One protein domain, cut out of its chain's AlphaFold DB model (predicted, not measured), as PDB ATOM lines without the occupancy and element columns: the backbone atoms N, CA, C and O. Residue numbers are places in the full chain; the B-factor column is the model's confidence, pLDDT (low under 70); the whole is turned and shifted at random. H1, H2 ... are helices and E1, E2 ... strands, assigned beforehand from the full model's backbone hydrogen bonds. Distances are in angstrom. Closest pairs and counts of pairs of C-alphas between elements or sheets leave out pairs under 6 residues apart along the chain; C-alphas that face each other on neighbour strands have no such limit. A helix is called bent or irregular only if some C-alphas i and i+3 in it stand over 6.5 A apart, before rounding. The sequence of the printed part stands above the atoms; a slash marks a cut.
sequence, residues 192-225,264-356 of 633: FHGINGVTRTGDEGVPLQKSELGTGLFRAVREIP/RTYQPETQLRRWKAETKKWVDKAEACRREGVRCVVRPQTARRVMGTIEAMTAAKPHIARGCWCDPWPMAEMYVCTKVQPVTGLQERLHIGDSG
ATOM      1  N   PHE A 192      15.159  15.234  11.248       69.06
ATOM      2  CA  PHE A 192      13.942  15.921  10.819       69.06
ATOM      3  C   PHE A 192      13.440  16.930  11.864       69.06
ATOM      4  O   PHE A 192      13.150  18.067  11.497       69.06
ATOM      5  N   HIS A 193      13.383  16.565  13.147       67.69
ATOM      6  CA  HIS A 193      13.011  17.499  14.214       67.69
ATOM      7  C   HIS A 193      14.065  18.599  14.399       67.69
ATOM      8  O   HIS A 193      13.707  19.771  14.513       67.69
ATOM      9  N   GLY A 194      15.354  18.264  14.281       70.12
ATOM     10  CA  GLY A 194      16.436  19.253  14.245       70.12
ATOM     11  C   GLY A 194      16.344  20.242  13.068       70.12
ATOM     12  O   GLY A 194      16.467  21.453  13.253       70.12
ATOM     13  N   ILE A 195      16.060  19.758  11.854       75.50
ATOM     14  CA  ILE A 195      15.828  20.602  10.668       75.50
ATOM     15  C   ILE A 195      14.567  21.446  10.855       75.50
ATOM     16  O   ILE A 195      14.583  22.619  10.488       75.50
ATOM     17  N   ASN A 196      13.492  20.906  11.437       70.50
ATOM     18  CA  ASN A 196      12.297  21.683  11.770       70.50
ATOM     19  C   ASN A 196      12.656  22.861  12.688       70.50
ATOM     20  O   ASN A 196      12.358  23.996  12.326       70.50
ATOM     21  N   GLY A 197      13.365  22.624  13.797       68.88
ATOM     22  CA  GLY A 197      13.799  23.681  14.724       68.88
ATOM     23  C   GLY A 197      14.645  24.782  14.065       68.88
ATOM     24  O   GLY A 197      14.553  25.949  14.437       68.88
ATOM     25  N   VAL A 198      15.408  24.454  13.016       76.06
ATOM     26  CA  VAL A 198      16.140  25.446  12.206       76.06
ATOM     27  C   VAL A 198      15.247  26.153  11.179       76.06
ATOM     28  O   VAL A 198      15.382  27.358  10.963       76.06
ATOM     29  N   THR A 199      14.353  25.425  10.506       74.00
ATOM     30  CA  THR A 199      13.662  25.886   9.284       74.00
ATOM     31  C   THR A 199      12.244  26.401   9.497       74.00
ATOM     32  O   THR A 199      11.661  26.911   8.537       74.00
ATOM     33  N   ARG A 200      11.674  26.280  10.707       65.31
ATOM     34  CA  ARG A 200      10.241  26.491  10.959       65.31
ATOM     35  C   ARG A 200       9.753  27.877  10.542       65.31
ATOM     36  O   ARG A 200       9.764  28.856  11.289       65.31
ATOM     37  N   THR A 201       9.212  27.935   9.336       44.62
ATOM     38  CA  THR A 201       8.423  29.063   8.869       44.62
ATOM     39  C   THR A 201       6.991  28.865   9.349       44.62
ATOM     40  O   THR A 201       6.274  28.020   8.817       44.62
ATOM     41  N   GLY A 202       6.582  29.647  10.357       39.28
ATOM     42  CA  GLY A 202       5.177  29.735  10.783       39.28
ATOM     43  C   GLY A 202       4.237  29.928   9.585       39.28
ATOM     44  O   GLY A 202       4.647  30.495   8.566       39.28
ATOM     45  N   ASP A 203       3.021  29.394   9.701       36.84
ATOM     46  CA  ASP A 203       2.351  28.655   8.621       36.84
ATOM     47  C   ASP A 203       2.042  29.413   7.322       36.84
ATOM     48  O   ASP A 203       1.928  28.780   6.273       36.84
ATOM     49  N   GLU A 204       2.055  30.743   7.352       37.66
ATOM     50  CA  GLU A 204       1.768  31.730   6.292       37.66
ATOM     51  C   GLU A 204       2.618  31.631   4.991       37.66
ATOM     52  O   GLU A 204       2.547  32.502   4.125       37.66
ATOM     53  N   GLY A 205       3.467  30.611   4.835       34.38
ATOM     54  CA  GLY A 205       4.351  30.420   3.676       34.38
ATOM     55  C   GLY A 205       3.823  29.437   2.620       34.38
ATOM     56  O   GLY A 205       3.429  28.315   2.951       34.38
ATOM     57  N   VAL A 206       3.911  29.828   1.342       34.00
ATOM     58  CA  VAL A 206       3.516  29.024   0.165       34.00
ATOM     59  C   VAL A 206       4.258  27.668   0.137       34.00
ATOM     60  O   VAL A 206       5.488  27.661   0.257       34.00
ATOM     61  N   PRO A 207       3.570  26.522  -0.071       41.09
ATOM     62  CA  PRO A 207       4.172  25.187   0.066       41.09
ATOM     63  C   PRO A 207       5.426  24.931  -0.784       41.09
ATOM     64  O   PRO A 207       6.364  24.287  -0.319       41.09
ATOM     65  N   LEU A 208       5.478  25.466  -2.008       39.50
ATOM     66  CA  LEU A 208       6.597  25.260  -2.935       39.50
ATOM     67  C   LEU A 208       7.916  25.865  -2.421       39.50
ATOM     68  O   LEU A 208       8.952  25.211  -2.503       39.50
ATOM     69  N   GLN A 209       7.897  27.061  -1.824       41.97
ATOM     70  CA  GLN A 209       9.120  27.707  -1.318       41.97
ATOM     71  C   GLN A 209       9.614  27.102   0.001       41.97
ATOM     72  O   GLN A 209      10.822  27.038   0.228       41.97
ATOM     73  N   LYS A 210       8.706  26.561   0.831       50.06
ATOM     74  CA  LYS A 210       9.071  25.743   2.004       50.06
ATOM     75  C   LYS A 210       9.904  24.508   1.615       50.06
ATOM     76  O   LYS A 210      10.667  24.008   2.440       50.06
ATOM     77  N   SER A 211       9.795  24.026   0.371       62.00
ATOM     78  CA  SER A 211      10.489  22.813  -0.074       62.00
ATOM     79  C   SER A 211      11.996  22.987  -0.297       62.00
ATOM     80  O   SER A 211      12.736  22.068   0.040       62.00
ATOM     81  N   GLU A 212      12.485  24.122  -0.821       73.44
ATOM     82  CA  GLU A 212      13.888  24.228  -1.267       73.44
ATOM     83  C   GLU A 212      14.869  24.244  -0.084       73.44
ATOM     84  O   GLU A 212      15.756  23.395  -0.011       73.44
ATOM     85  N   LEU A 213      14.669  25.157   0.876       76.75
ATOM     86  CA  LEU A 213      15.502  25.275   2.080       76.75
ATOM     87  C   LEU A 213      15.441  24.000   2.932       76.75
ATOM     88  O   LEU A 213      16.476  23.462   3.325       76.75
ATOM     89  N   GLY A 214      14.231  23.472   3.159       76.56
ATOM     90  CA  GLY A 214      14.037  22.225   3.899       76.56
ATOM     91  C   GLY A 214      14.698  21.025   3.214       76.56
ATOM     92  O   GLY A 214      15.361  20.233   3.875       76.56
ATOM     93  N   THR A 215      14.589  20.904   1.886       77.19
ATOM     94  CA  THR A 215      15.214  19.808   1.123       77.19
ATOM     95  C   THR A 215      16.733  19.936   1.073       77.19
ATOM     96  O   THR A 215      17.419  18.923   1.186       77.19
ATOM     97  N   GLY A 216      17.269  21.150   0.932       82.31
ATOM     98  CA  GLY A 216      18.709  21.407   0.961       82.31
ATOM     99  C   GLY A 216      19.330  20.981   2.289       82.31
ATOM    100  O   GLY A 216      20.220  20.130   2.320       82.31
ATOM    101  N   LEU A 217      18.779  21.481   3.397       85.06
ATOM    102  CA  LEU A 217      19.233  21.138   4.745       85.06
ATOM    103  C   LEU A 217      18.980  19.658   5.103       85.06
ATOM    104  O   LEU A 217      19.800  19.055   5.789       85.06
ATOM    105  N   PHE A 218      17.932  19.021   4.565       81.06
ATOM    106  CA  PHE A 218      17.719  17.571   4.692       81.06
ATOM    107  C   PHE A 218      18.778  16.750   3.941       81.06
ATOM    108  O   PHE A 218      19.354  15.828   4.514       81.06
ATOM    109  N   ARG A 219      19.092  17.103   2.686       82.69
ATOM    110  CA  ARG A 219      20.141  16.449   1.870       82.69
ATOM    111  C   ARG A 219      21.559  16.703   2.385       82.69
ATOM    112  O   ARG A 219      22.485  15.956   2.051       82.69
ATOM    113  N   ALA A 220      21.748  17.741   3.197       85.75
ATOM    114  CA  ALA A 220      23.012  17.966   3.877       85.75
ATOM    115  C   ALA A 220      23.305  16.881   4.930       85.75
ATOM    116  O   ALA A 220      24.471  16.591   5.180       85.75
ATOM    117  N   VAL A 221      22.285  16.259   5.537       82.00
ATOM    118  CA  VAL A 221      22.478  15.464   6.770       82.00
ATOM    119  C   VAL A 221      21.884  14.056   6.734       82.00
ATOM    120  O   VAL A 221      22.361  13.180   7.457       82.00
ATOM    121  N   ARG A 222      20.935  13.796   5.830       78.19
ATOM    122  CA  ARG A 222      20.455  12.451   5.498       78.19
ATOM    123  C   ARG A 222      20.845  12.052   4.077       78.19
ATOM    124  O   ARG A 222      20.767  12.838   3.133       78.19
ATOM    125  N   GLU A 223      21.210  10.788   3.956       81.56
ATOM    126  CA  GLU A 223      21.469  10.064   2.723       81.56
ATOM    127  C   GLU A 223      20.250   9.225   2.330       81.56
ATOM    128  O   GLU A 223      19.503   8.736   3.183       81.56
ATOM    129  N   ILE A 224      20.084   8.999   1.030       78.88
ATOM    130  CA  ILE A 224      19.282   7.891   0.517       78.88
ATOM    131  C   ILE A 224      20.220   7.112  -0.416       78.88
ATOM    132  O   ILE A 224      20.496   7.617  -1.504       78.88
ATOM    133  N   PRO A 225      20.787   5.972   0.020       78.06
ATOM    134  CA  PRO A 225      21.826   5.284  -0.741       78.06
ATOM    135  C   PRO A 225      21.297   4.743  -2.066       78.06
ATOM    136  O   PRO A 225      20.209   4.163  -2.112       78.06
ATOM    137  N   ARG A 264      19.425   6.917   5.480       68.56
ATOM    138  CA  ARG A 264      20.572   6.826   6.389       68.56
ATOM    139  C   ARG A 264      20.943   8.232   6.859       68.56
ATOM    140  O   ARG A 264      20.652   9.217   6.182       68.56
ATOM    141  N   THR A 265      21.549   8.348   8.030       70.50
ATOM    142  CA  THR A 265      22.069   9.626   8.538       70.50
ATOM    143  C   THR A 265      23.576   9.639   8.305       70.50
ATOM    144  O   THR A 265      24.231   8.635   8.576       70.50
ATOM    145  N   TYR A 266      24.131  10.732   7.772       78.50
ATOM    146  CA  TYR A 266      25.584  10.840   7.579       78.50
ATOM    147  C   TYR A 266      26.316  10.828   8.930       78.50
ATOM    148  O   TYR A 266      25.745  11.221   9.946       78.50
ATOM    149  N   GLN A 267      27.604  10.470   8.950       80.44
ATOM    150  CA  GLN A 267      28.427  10.694  10.148       80.44
ATOM    151  C   GLN A 267      28.527  12.202  10.474       80.44
ATOM    152  O   GLN A 267      28.470  13.013   9.533       80.44
ATOM    153  N   PRO A 268      28.638  12.606  11.759       83.69
ATOM    154  CA  PRO A 268      28.543  14.004  12.202       83.69
ATOM    155  C   PRO A 268      29.446  14.984  11.442       83.69
ATOM    156  O   PRO A 268      29.037  16.097  11.117       83.69
ATOM    157  N   GLU A 269      30.642  14.554  11.055       87.19
ATOM    158  CA  GLU A 269      31.643  15.343  10.329       87.19
ATOM    159  C   GLU A 269      31.177  15.626   8.895       87.19
ATOM    160  O   GLU A 269      31.346  16.728   8.368       87.19
ATOM    161  N   THR A 270      30.530  14.642   8.257       88.94
ATOM    162  CA  THR A 270      29.941  14.806   6.922       88.94
ATOM    163  C   THR A 270      28.634  15.591   6.972       88.94
ATOM    164  O   THR A 270      28.444  16.436   6.092       88.94
ATOM    165  N   GLN A 271      27.800  15.412   8.007       89.50
ATOM    166  CA  GLN A 271      26.661  16.305   8.264       89.50
ATOM    167  C   GLN A 271      27.153  17.754   8.385       89.50
ATOM    168  O   GLN A 271      26.699  18.623   7.648       89.50
ATOM    169  N   LEU A 272      28.145  18.016   9.245       91.94
ATOM    170  CA  LEU A 272      28.691  19.349   9.507       91.94
ATOM    171  C   LEU A 272      29.325  19.978   8.261       91.94
ATOM    172  O   LEU A 272      29.093  21.155   7.983       91.94
ATOM    173  N   ARG A 273      30.111  19.213   7.493       94.62
ATOM    174  CA  ARG A 273      30.731  19.663   6.234       94.62
ATOM    175  C   ARG A 273      29.676  20.095   5.215       94.62
ATOM    176  O   ARG A 273      29.752  21.204   4.690       94.62
ATOM    177  N   ARG A 274      28.677  19.243   4.960       93.94
ATOM    178  CA  ARG A 274      27.582  19.540   4.023       93.94
ATOM    179  C   ARG A 274      26.702  20.686   4.523       93.94
ATOM    180  O   ARG A 274      26.339  21.558   3.741       93.94
ATOM    181  N   TRP A 275      26.414  20.731   5.821       93.25
ATOM    182  CA  TRP A 275      25.625  21.792   6.445       93.25
ATOM    183  C   TRP A 275      26.321  23.151   6.371       93.25
ATOM    184  O   TRP A 275      25.673  24.146   6.062       93.25
ATOM    185  N   LYS A 276      27.646  23.217   6.575       94.56
ATOM    186  CA  LYS A 276      28.439  24.439   6.352       94.56
ATOM    187  C   LYS A 276      28.336  24.920   4.898       94.56
ATOM    188  O   LYS A 276      28.123  26.112   4.686       94.56
ATOM    189  N   ALA A 277      28.430  24.014   3.920       94.06
ATOM    190  CA  ALA A 277      28.307  24.350   2.498       94.06
ATOM    191  C   ALA A 277      26.899  24.858   2.128       94.06
ATOM    192  O   ALA A 277      26.769  25.912   1.509       94.06
ATOM    193  N   GLU A 278      25.845  24.161   2.563       93.12
ATOM    194  CA  GLU A 278      24.458  24.577   2.325       93.12
ATOM    195  C   GLU A 278      24.139  25.892   3.065       93.12
ATOM    196  O   GLU A 278      23.537  26.785   2.477       93.12
ATOM    197  N   THR A 279      24.631  26.085   4.300       92.06
ATOM    198  CA  THR A 279      24.510  27.371   5.021       92.06
ATOM    199  C   THR A 279      25.141  28.510   4.221       92.06
ATOM    200  O   THR A 279      24.513  29.555   4.083       92.06
ATOM    201  N   LYS A 280      26.352  28.322   3.664       94.31
ATOM    202  CA  LYS A 280      27.015  29.353   2.847       94.31
ATOM    203  C   LYS A 280      26.156  29.730   1.636       94.31
ATOM    204  O   LYS A 280      25.835  30.898   1.470       94.31
ATOM    205  N   LYS A 281      25.694  28.743   0.866       92.69
ATOM    206  CA  LYS A 281      24.781  28.950  -0.272       92.69
ATOM    207  C   LYS A 281      23.533  29.767   0.107       92.69
ATOM    208  O   LYS A 281      23.069  30.573  -0.697       92.69
ATOM    209  N   TRP A 282      22.986  29.588   1.313       90.56
ATOM    210  CA  TRP A 282      21.851  30.387   1.794       90.56
ATOM    211  C   TRP A 282      22.233  31.795   2.275       90.56
ATOM    212  O   TRP A 282      21.402  32.690   2.134       90.56
ATOM    213  N   VAL A 283      23.466  32.029   2.747       92.00
ATOM    214  CA  VAL A 283      24.022  33.386   2.941       92.00
ATOM    215  C   VAL A 283      24.147  34.092   1.592       92.00
ATOM    216  O   VAL A 283      23.512  35.125   1.392       92.00
ATOM    217  N   ASP A 284      24.865  33.482   0.644       92.25
ATOM    218  CA  ASP A 284      25.119  34.032  -0.694       92.25
ATOM    219  C   ASP A 284      23.789  34.417  -1.395       92.25
ATOM    220  O   ASP A 284      23.651  35.496  -1.981       92.25
ATOM    221  N   LYS A 285      22.760  33.561  -1.265       88.44
ATOM    222  CA  LYS A 285      21.401  33.778  -1.792       88.44
ATOM    223  C   LYS A 285      20.600  34.838  -1.022       88.44
ATOM    224  O   LYS A 285      19.839  35.578  -1.642       88.44
ATOM    225  N   ALA A 286      20.761  34.955   0.297       87.56
ATOM    226  CA  ALA A 286      20.125  36.019   1.079       87.56
ATOM    227  C   ALA A 286      20.715  37.403   0.755       87.56
ATOM    228  O   ALA A 286      19.976  38.388   0.687       87.56
ATOM    229  N   GLU A 287      22.022  37.480   0.498       90.38
ATOM    230  CA  GLU A 287      22.700  38.704   0.065       90.38
ATOM    231  C   GLU A 287      22.351  39.097  -1.373       90.38
ATOM    232  O   GLU A 287      22.150  40.281  -1.640       90.38
ATOM    233  N   ALA A 288      22.222  38.130  -2.291       89.62
ATOM    234  CA  ALA A 288      21.696  38.373  -3.636       89.62
ATOM    235  C   ALA A 288      20.282  38.972  -3.582       89.62
ATOM    236  O   ALA A 288      20.072  40.091  -4.049       89.62
ATOM    237  N   CYS A 289      19.351  38.315  -2.877       87.44
ATOM    238  CA  CYS A 289      17.990  38.829  -2.715       87.44
ATOM    239  C   CYS A 289      17.949  40.236  -2.087       87.44
ATOM    240  O   CYS A 289      17.128  41.058  -2.487       87.44
ATOM    241  N   ARG A 290      18.844  40.538  -1.132       87.25
ATOM    242  CA  ARG A 290      18.954  41.873  -0.518       87.25
ATOM    243  C   ARG A 290      19.424  42.936  -1.518       87.25
ATOM    244  O   ARG A 290      18.877  44.032  -1.505       87.25
ATOM    245  N   ARG A 291      20.405  42.622  -2.375       91.50
ATOM    246  CA  ARG A 291      20.898  43.523  -3.439       91.50
ATOM    247  C   ARG A 291      19.855  43.760  -4.534       91.50
ATOM    248  O   ARG A 291      19.764  44.862  -5.056       91.50
ATOM    249  N   GLU A 292      19.063  42.742  -4.847       92.00
ATOM    250  CA  GLU A 292      17.997  42.772  -5.859       92.00
ATOM    251  C   GLU A 292      16.666  43.353  -5.335       92.00
ATOM    252  O   GLU A 292      15.725  43.534  -6.103       92.00
ATOM    253  N   GLY A 293      16.547  43.614  -4.026       85.94
ATOM    254  CA  GLY A 293      15.307  44.080  -3.390       85.94
ATOM    255  C   GLY A 293      14.183  43.033  -3.313       85.94
ATOM    256  O   GLY A 293      13.058  43.362  -2.933       85.94
ATOM    257  N   VAL A 294      14.456  41.770  -3.657       84.81
ATOM    258  CA  VAL A 294      13.452  40.697  -3.724       84.81
ATOM    259  C   VAL A 294      13.300  39.943  -2.398       84.81
ATOM    260  O   VAL A 294      14.216  39.832  -1.582       84.81
ATOM    261  N   ARG A 295      12.111  39.377  -2.166       78.00
ATOM    262  CA  ARG A 295      11.798  38.635  -0.935       78.00
ATOM    263  C   ARG A 295      12.529  37.287  -0.901       78.00
ATOM    264  O   ARG A 295      12.135  36.354  -1.598       78.00
ATOM    265  N   CYS A 296      13.533  37.158  -0.034       78.06
ATOM    266  CA  CYS A 296      14.197  35.878   0.217       78.06
ATOM    267  C   CYS A 296      13.305  34.896   1.008       78.06
ATOM    268  O   CYS A 296      12.408  35.298   1.753       78.06
ATOM    269  N   VAL A 297      13.594  33.595   0.878       76.31
ATOM    270  CA  VAL A 297      13.023  32.524   1.722       76.31
ATOM    271  C   VAL A 297      13.656  32.533   3.120       76.31
ATOM    272  O   VAL A 297      12.975  32.258   4.109       76.31
ATOM    273  N   VAL A 298      14.943  32.885   3.203       79.88
ATOM    274  CA  VAL A 298      15.659  33.098   4.466       79.88
ATOM    275  C   VAL A 298      15.159  34.390   5.106       79.88
ATOM    276  O   VAL A 298      15.056  35.427   4.448       79.88
ATOM    277  N   ARG A 299      14.831  34.324   6.393       76.31
ATOM    278  CA  ARG A 299      14.278  35.437   7.168       76.31
ATOM    279  C   ARG A 299      15.394  36.117   7.977       76.31
ATOM    280  O   ARG A 299      16.291  35.415   8.437       76.31
ATOM    281  N   PRO A 300      15.344  37.443   8.198       77.06
ATOM    282  CA  PRO A 300      16.190  38.082   9.204       77.06
ATOM    283  C   PRO A 300      15.764  37.632  10.610       77.06
ATOM    284  O   PRO A 300      14.565  37.459  10.864       77.06
ATOM    285  N   GLN A 301      16.726  37.471  11.520       78.06
ATOM    286  CA  GLN A 301      16.439  37.226  12.933       78.06
ATOM    287  C   GLN A 301      15.750  38.444  13.570       78.06
ATOM    288  O   GLN A 301      16.093  39.593  13.294       78.06
ATOM    289  N   THR A 302      14.779  38.197  14.451       73.56
ATOM    290  CA  THR A 302      14.207  39.222  15.340       73.56
ATOM    291  C   THR A 302      13.954  38.641  16.730       73.56
ATOM    292  O   THR A 302      13.875  37.424  16.893       73.56
ATOM    293  N   ALA A 303      13.721  39.499  17.729       64.75
ATOM    294  CA  ALA A 303      13.408  39.103  19.110       64.75
ATOM    295  C   ALA A 303      12.118  38.258  19.286       64.75
ATOM    296  O   ALA A 303      11.787  37.864  20.398       64.75
ATOM    297  N   ARG A 304      11.362  37.988  18.209       62.62
ATOM    298  CA  ARG A 304      10.217  37.055  18.189       62.62
ATOM    299  C   ARG A 304      10.327  35.997  17.080       62.62
ATOM    300  O   ARG A 304       9.336  35.351  16.743       62.62
ATOM    301  N   ARG A 305      11.492  35.873  16.435       66.88
ATOM    302  CA  ARG A 305      11.698  35.009  15.268       66.88
ATOM    303  C   ARG A 305      13.173  34.635  15.111       66.88
ATOM    304  O   ARG A 305      13.912  35.284  14.376       66.88
ATOM    305  N   VAL A 306      13.561  33.550  15.774       69.69
ATOM    306  CA  VAL A 306      14.863  32.886  15.595       69.69
ATOM    307  C   VAL A 306      14.862  31.850  14.463       69.69
ATOM    308  O   VAL A 306      15.886  31.664  13.819       69.69
ATOM    309  N   MET A 307      13.730  31.204  14.162       74.81
ATOM    310  CA  MET A 307      13.655  30.112  13.174       74.81
ATOM    311  C   MET A 307      13.521  30.611  11.719       74.81
ATOM    312  O   MET A 307      12.849  31.612  11.443       74.81
ATOM    313  N   GLY A 308      14.131  29.888  10.773       76.19
ATOM    314  CA  GLY A 308      14.175  30.231   9.343       76.19
ATOM    315  C   GLY A 308      15.270  31.236   8.955       76.19
ATOM    316  O   GLY A 308      15.123  31.926   7.945       76.19
ATOM    317  N   THR A 309      16.330  31.341   9.759       82.88
ATOM    318  CA  THR A 309      17.377  32.382   9.713       82.88
ATOM    319  C   THR A 309      18.772  31.776   9.450       82.88
ATOM    320  O   THR A 309      18.967  30.568   9.621       82.88
ATOM    321  N   ILE A 310      19.764  32.584   9.047       88.19
ATOM    322  CA  ILE A 310      21.174  32.135   8.911       88.19
ATOM    323  C   ILE A 310      21.774  31.812  10.283       88.19
ATOM    324  O   ILE A 310      22.631  30.936  10.438       88.19
ATOM    325  N   GLU A 311      21.301  32.531  11.285       87.62
ATOM    326  CA  GLU A 311      21.706  32.489  12.669       87.62
ATOM    327  C   GLU A 311      21.274  31.153  13.292       87.62
ATOM    328  O   GLU A 311      22.117  30.466  13.861       87.62
ATOM    329  N   ALA A 312      20.054  30.666  13.026       82.44
ATOM    330  CA  ALA A 312      19.626  29.314  13.413       82.44
ATOM    331  C   ALA A 312      20.397  28.208  12.671       82.44
ATOM    332  O   ALA A 312      20.790  27.212  13.282       82.44
ATOM    333  N   MET A 313      20.685  28.385  11.372       88.81
ATOM    334  CA  MET A 313      21.575  27.464  10.642       88.81
ATOM    335  C   MET A 313      22.995  27.461  11.229       88.81
ATOM    336  O   MET A 313      23.709  26.462  11.144       88.81
ATOM    337  N   THR A 314      23.426  28.562  11.844       89.75
ATOM    338  CA  THR A 314      24.750  28.690  12.458       89.75
ATOM    339  C   THR A 314      24.795  28.121  13.870       89.75
ATOM    340  O   THR A 314      25.707  27.351  14.166       89.75
ATOM    341  N   ALA A 315      23.787  28.394  14.690       86.69
ATOM    342  CA  ALA A 315      23.641  27.855  16.035       86.69
ATOM    343  C   ALA A 315      23.459  26.319  16.042       86.69
ATOM    344  O   ALA A 315      23.884  25.646  16.974       86.69
ATOM    345  N   ALA A 316      22.952  25.726  14.952       86.44
ATOM    346  CA  ALA A 316      22.936  24.271  14.771       86.44
ATOM    347  C   ALA A 316      24.332  23.631  14.585       86.44
ATOM    348  O   ALA A 316      24.485  22.427  14.783       86.44
ATOM    349  N   LYS A 317      25.383  24.388  14.225       89.50
ATOM    350  CA  LYS A 317      26.698  23.811  13.864       89.50
ATOM    351  C   LYS A 317      27.378  23.027  15.009       89.50
ATOM    352  O   LYS A 317      27.833  21.920  14.726       89.50
ATOM    353  N   PRO A 318      27.434  23.493  16.277       85.75
ATOM    354  CA  PRO A 318      28.007  22.712  17.385       85.75
ATOM    355  C   PRO A 318      27.189  21.454  17.715       85.75
ATOM    356  O   PRO A 318      27.738  20.426  18.106       85.75
ATOM    357  N   HIS A 319      25.875  21.528  17.515       83.44
ATOM    358  CA  HIS A 319      24.929  20.441  17.754       83.44
ATOM    359  C   HIS A 319      25.108  19.321  16.719       83.44
ATOM    360  O   HIS A 319      25.267  18.155  17.079       83.44
ATOM    361  N   ILE A 320      25.230  19.690  15.442       85.38
ATOM    362  CA  ILE A 320      25.568  18.770  14.351       85.38
ATOM    363  C   ILE A 320      26.973  18.181  14.538       85.38
ATOM    364  O   ILE A 320      27.148  16.985  14.334       85.38
ATOM    365  N   ALA A 321      27.957  18.975  14.984       85.06
ATOM    366  CA  ALA A 321      29.322  18.501  15.239       85.06
ATOM    367  C   ALA A 321      29.385  17.391  16.307       85.06
ATOM    368  O   ALA A 321      30.093  16.409  16.125       85.06
ATOM    369  N   ARG A 322      28.597  17.506  17.386       79.06
ATOM    370  CA  ARG A 322      28.434  16.454  18.410       79.06
ATOM    371  C   ARG A 322      27.502  15.307  17.976       79.06
ATOM    372  O   ARG A 322      27.298  14.357  18.736       79.06
ATOM    373  N   GLY A 323      26.871  15.395  16.801       74.50
ATOM    374  CA  GLY A 323      25.830  14.469  16.341       74.50
ATOM    375  C   GLY A 323      24.531  14.522  17.160       74.50
ATOM    376  O   GLY A 323      23.755  13.566  17.144       74.50
ATOM    377  N   CYS A 324      24.299  15.591  17.927       72.81
ATOM    378  CA  CYS A 324      23.144  15.755  18.806       72.81
ATOM    379  C   CYS A 324      22.256  16.907  18.309       72.81
ATOM    380  O   CYS A 324      22.495  18.074  18.604       72.81
ATOM    381  N   TRP A 325      21.184  16.587  17.585       72.94
ATOM    382  CA  TRP A 325      20.227  17.563  17.039       72.94
ATOM    383  C   TRP A 325      19.325  18.245  18.090       72.94
ATOM    384  O   TRP A 325      18.204  18.636  17.777       72.94
ATOM    385  N   CYS A 326      19.804  18.387  19.333       69.88
ATOM    386  CA  CYS A 326      19.183  19.235  20.348       69.88
ATOM    387  C   CYS A 326      19.000  20.650  19.805       69.88
ATOM    388  O   CYS A 326      19.802  21.107  18.985       69.88
ATOM    389  N   ASP A 327      17.980  21.339  20.286       66.88
ATOM    390  CA  ASP A 327      17.551  22.595  19.697       66.88
ATOM    391  C   ASP A 327      18.612  23.689  19.922       66.88
ATOM    392  O   ASP A 327      19.212  23.762  20.998       66.88
ATOM    393  N   PRO A 328      18.924  24.502  18.896       65.19
ATOM    394  CA  PRO A 328      20.161  25.284  18.872       65.19
ATOM    395  C   PRO A 328      20.106  26.597  19.672       65.19
ATOM    396  O   PRO A 328      21.010  27.419  19.545       65.19
ATOM    397  N   TRP A 329      19.062  26.814  20.471       66.94
ATOM    398  CA  TRP A 329      18.821  28.046  21.226       66.94
ATOM    399  C   TRP A 329      18.474  27.724  22.691       66.94
ATOM    400  O   TRP A 329      17.917  26.660  22.966       66.94
ATOM    401  N   PRO A 330      18.744  28.623  23.655       62.59
ATOM    402  CA  PRO A 330      18.310  28.447  25.040       62.59
ATOM    403  C   PRO A 330      16.781  28.354  25.183       62.59
ATOM    404  O   PRO A 330      16.033  29.033  24.478       62.59
ATOM    405  N   MET A 331      16.284  27.612  26.185       58.00
ATOM    406  CA  MET A 331      14.838  27.546  26.484       58.00
ATOM    407  C   MET A 331      14.192  28.907  26.810       58.00
ATOM    408  O   MET A 331      12.971  29.029  26.758       58.00
ATOM    409  N   ALA A 332      14.975  29.932  27.155       58.22
ATOM    410  CA  ALA A 332      14.474  31.297  27.340       58.22
ATOM    411  C   ALA A 332      14.128  32.006  26.012       58.22
ATOM    412  O   ALA A 332      13.335  32.941  26.014       58.22
ATOM    413  N   GLU A 333      14.698  31.559  24.890       61.72
ATOM    414  CA  GLU A 333      14.510  32.150  23.555       61.72
ATOM    415  C   GLU A 333      13.528  31.346  22.689       61.72
ATOM    416  O   GLU A 333      12.918  31.885  21.766       61.72
ATOM    417  N   MET A 334      13.343  30.057  22.999       55.66
ATOM    418  CA  MET A 334      12.420  29.159  22.287       55.66
ATOM    419  C   MET A 334      11.001  29.127  22.866       55.66
ATOM    420  O   MET A 334      10.104  28.593  22.217       55.66
ATOM    421  N   TYR A 335      10.775  29.670  24.065       57.66
ATOM    422  CA  TYR A 335       9.485  29.605  24.754       57.66
ATOM    423  C   TYR A 335       9.054  30.973  25.290       57.66
ATOM    424  O   TYR A 335       9.823  31.664  25.955       57.66
ATOM    425  N   VAL A 336       7.782  31.323  25.092       56.88
ATOM    426  CA  VAL A 336       7.150  32.490  25.722       56.88
ATOM    427  C   VAL A 336       6.498  32.057  27.035       56.88
ATOM    428  O   VAL A 336       5.596  31.220  27.034       56.88
ATOM    429  N   CYS A 337       6.909  32.644  28.159       64.31
ATOM    430  CA  CYS A 337       6.202  32.495  29.434       64.31
ATOM    431  C   CYS A 337       4.780  33.073  29.311       64.31
ATOM    432  O   CYS A 337       4.626  34.261  29.032       64.31
ATOM    433  N   THR A 338       3.745  32.249  29.504       70.12
ATOM    434  CA  THR A 338       2.338  32.657  29.313       70.12
ATOM    435  C   THR A 338       1.646  33.024  30.622       70.12
ATOM    436  O   THR A 338       1.100  34.116  30.749       70.12
ATOM    437  N   LYS A 339       1.660  32.114  31.599       67.75
ATOM    438  CA  LYS A 339       1.091  32.285  32.945       67.75
ATOM    439  C   LYS A 339       1.749  31.314  33.922       67.75
ATOM    440  O   LYS A 339       2.240  30.267  33.514       67.75
ATOM    441  N   VAL A 340       1.716  31.631  35.209       68.88
ATOM    442  CA  VAL A 340       2.002  30.653  36.267       68.88
ATOM    443  C   VAL A 340       0.703  29.913  36.597       68.88
ATOM    444  O   VAL A 340      -0.358  30.537  36.673       68.88
ATOM    445  N   GLN A 341       0.755  28.593  36.758       51.09
ATOM    446  CA  GLN A 341      -0.402  27.802  37.173       51.09
ATOM    447  C   GLN A 341      -0.731  28.064  38.653       51.09
ATOM    448  O   GLN A 341       0.139  27.858  39.499       51.09
ATOM    449  N   PRO A 342      -1.974  28.452  39.006       44.59
ATOM    450  CA  PRO A 342      -2.316  28.809  40.388       44.59
ATOM    451  C   PRO A 342      -2.203  27.669  41.410       44.59
ATOM    452  O   PRO A 342      -2.092  27.945  42.598       44.59
ATOM    453  N   VAL A 343      -2.275  26.409  40.963       48.97
ATOM    454  CA  VAL A 343      -2.306  25.222  41.840       48.97
ATOM    455  C   VAL A 343      -0.916  24.609  42.024       48.97
ATOM    456  O   VAL A 343      -0.554  24.236  43.132       48.97
ATOM    457  N   THR A 344      -0.129  24.514  40.949       47.97
ATOM    458  CA  THR A 344       1.187  23.846  40.945       47.97
ATOM    459  C   THR A 344       2.359  24.819  41.086       47.97
ATOM    460  O   THR A 344       3.490  24.388  41.280       47.97
ATOM    461  N   GLY A 345       2.131  26.130  40.930       59.47
ATOM    462  CA  GLY A 345       3.192  27.143  40.889       59.47
ATOM    463  C   GLY A 345       4.081  27.081  39.637       59.47
ATOM    464  O   GLY A 345       5.015  27.872  39.511       59.47
ATOM    465  N   LEU A 346       3.805  26.173  38.694       48.31
ATOM    466  CA  LEU A 346       4.632  25.964  37.508       48.31
ATOM    467  C   LEU A 346       4.402  27.061  36.460       48.31
ATOM    468  O   LEU A 346       3.269  27.431  36.145       48.31
ATOM    469  N   GLN A 347       5.492  27.572  35.887       64.12
ATOM    470  CA  GLN A 347       5.458  28.536  34.788       64.12
ATOM    471  C   GLN A 347       5.101  27.825  33.477       64.12
ATOM    472  O   GLN A 347       5.946  27.139  32.899       64.12
ATOM    473  N   GLU A 348       3.889  28.040  32.957       52.97
ATOM    474  CA  GLU A 348       3.548  27.610  31.601       52.97
ATOM    475  C   GLU A 348       4.376  28.383  30.572       52.97
ATOM    476  O   GLU A 348       4.612  29.594  30.685       52.97
ATOM    477  N   ARG A 349       4.821  27.650  29.558       50.34
ATOM    478  CA  ARG A 349       5.743  28.098  28.522       50.34
ATOM    479  C   ARG A 349       5.186  27.664  27.174       50.34
ATOM    480  O   ARG A 349       5.223  26.482  26.849       50.34
ATOM    481  N   LEU A 350       4.673  28.607  26.387       44.41
ATOM    482  CA  LEU A 350       4.284  28.333  25.007       44.41
ATOM    483  C   LEU A 350       5.557  28.221  24.166       44.41
ATOM    484  O   LEU A 350       6.254  29.216  23.961       44.41
ATOM    485  N   HIS A 351       5.855  27.022  23.681       48.97
ATOM    486  CA  HIS A 351       6.937  26.814  22.731       48.97
ATOM    487  C   HIS A 351       6.652  27.574  21.427       48.97
ATOM    488  O   HIS A 351       5.516  27.617  20.949       48.97
ATOM    489  N   ILE A 352       7.675  28.171  20.815       47.66
ATOM    490  CA  ILE A 352       7.549  28.928  19.560       47.66
ATOM    491  C   ILE A 352       7.565  27.950  18.363       47.66
ATOM    492  O   ILE A 352       8.305  28.100  17.391       47.66
ATOM    493  N   GLY A 353       6.680  26.947  18.425       42.53
ATOM    494  CA  GLY A 353       6.272  26.111  17.301       42.53
ATOM    495  C   GLY A 353       6.471  24.606  17.487       42.53
ATOM    496  O   GLY A 353       7.541  24.073  17.190       42.53
ATOM    497  N   ASP A 354       5.382  23.896  17.792       32.91
ATOM    498  CA  ASP A 354       5.385  22.446  18.043       32.91
ATOM    499  C   ASP A 354       5.325  21.572  16.785       32.91
ATOM    500  O   ASP A 354       4.676  21.894  15.785       32.91
ATOM    501  N   SER A 355       6.098  20.487  16.793       36.19
ATOM    502  CA  SER A 355       6.370  19.614  15.643       36.19
ATOM    503  C   SER A 355       5.646  18.277  15.786       36.19
ATOM    504  O   SER A 355       5.590  17.729  16.880       36.19
ATOM    505  N   GLY A 356       5.166  17.709  14.677       39.28
ATOM    506  CA  GLY A 356       4.656  16.338  14.627       39.28
ATOM    507  C   GLY A 356       5.280  15.565  13.469       39.28
ATOM    508  O   GLY A 356       5.125  15.975  12.320       39.28
TER     509      GLY A 356
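This is residues 192 to 225 and 264 to 356 of the 633 residues of the protein "Hypothetical protein" of Emiliania huxleyi (UniProt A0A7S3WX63). A two-stranded hairpin, E1 and E2, reaches away from a body of helices, and its turn, residues 341 to 346, sticks out free at the far end. In the body the longest helix, H3, has H4 folded back side by side with it and part of H2 packed on it, while the short H1 lies between H2 and H4, opposite H3. The printed part has 127 residues with five named helices and two named strands, in the order H1 H2 H3 H4 H5 E1 E2; the class is mostly helix, and the sheet E1 - E2 is antiparallel. The whole is only just compact, close to loose, with a radius of gyration of the C-alphas of 16.2 A and spans of 51 by 38 by 24 A.

Start at the sheet, where E1, residues 335 to 340, and E2, residues 347 to 351, form a hairpin of antiparallel neighbours, with 150 degrees between their directions. Look there for N 336 and O 350 at 2.8 A and N 338 and O 348 at 3.0 A, both within hydrogen-bond range. Just before E1 comes H5, residues 331 to 334; its closest C-alpha pair to E2 is Met 334 and His 351, 6.0 A apart. H5 touches no helix. Move on to H3, residues 268 to 291, and H4, residues 310 to 321: they touch as a helical hairpin at a shallow tilt of 7 degrees, opposite ways, with the closest C-alphas, of Pro 268 and Ala 321, 5.5 A apart. H4 is irregular, though only just: C-alphas 315 and 318 are 6.9 A apart. H2, residues 207 to 221, touches H3 with residues 216 to 221 alone, meeting residues 270 to 278 of H3. Their closest C-alphas, of Val 221 and Gln 271, are 4.5 A apart, and they run opposite ways at a steep tilt of 36 degrees, only just past shallow. H1, residues 192 to 199, touches residues 213 to 218 of H2 at a steep tilt of 60 degrees, opposite ways; the closest C-alphas, of Thr 199 and Gly 214, are 6.5 A apart. H1 and H4 only just touch, with 3 pairs of C-alphas within 8 A, the closest being Val 198 and Ala 312 at 5.3 A. H1 and H3 are apart, and so are H2 and H4. In H1 and H3 each O i to N i+4 pair is within hydrogen-bond range, against 6 of 11 in H2 and 5 of 8 in H4, while H5 is too short for such a pair.

Find C-alpha 335 at (9.485, 29.605, 24.754); from there E1 runs 13.8 A to C-alpha 340, and E2 returns over 12.3 A to C-alpha 351 at (6.937, 26.814, 22.731). H5 measures 5.1 A. Find C-alpha 268 at (28.543, 14.004, 12.202), where H3 begins its 34.3 A. H4 is 17.1 A long, H2 21.8 A and H1 10.1 A.

The two C-alphas farthest apart, those of Glu 292 and Val 343, are 54.7 A apart. Residues 226 to 263 are not printed, and C-alphas 225 and 264 are 7.4 A apart across this cut; beside it, residues 222 to 223 pair antiparallel with residues 264 to 265. The link from H3 to H4, residues 292 to 309, is long, and the link from H5 to E1 is tight. The mean pLDDT of the printed part is 71.8; look for low confidence, under 70, in 50 residues, among them 200 to 211, 326 to 337 and 339 to 356.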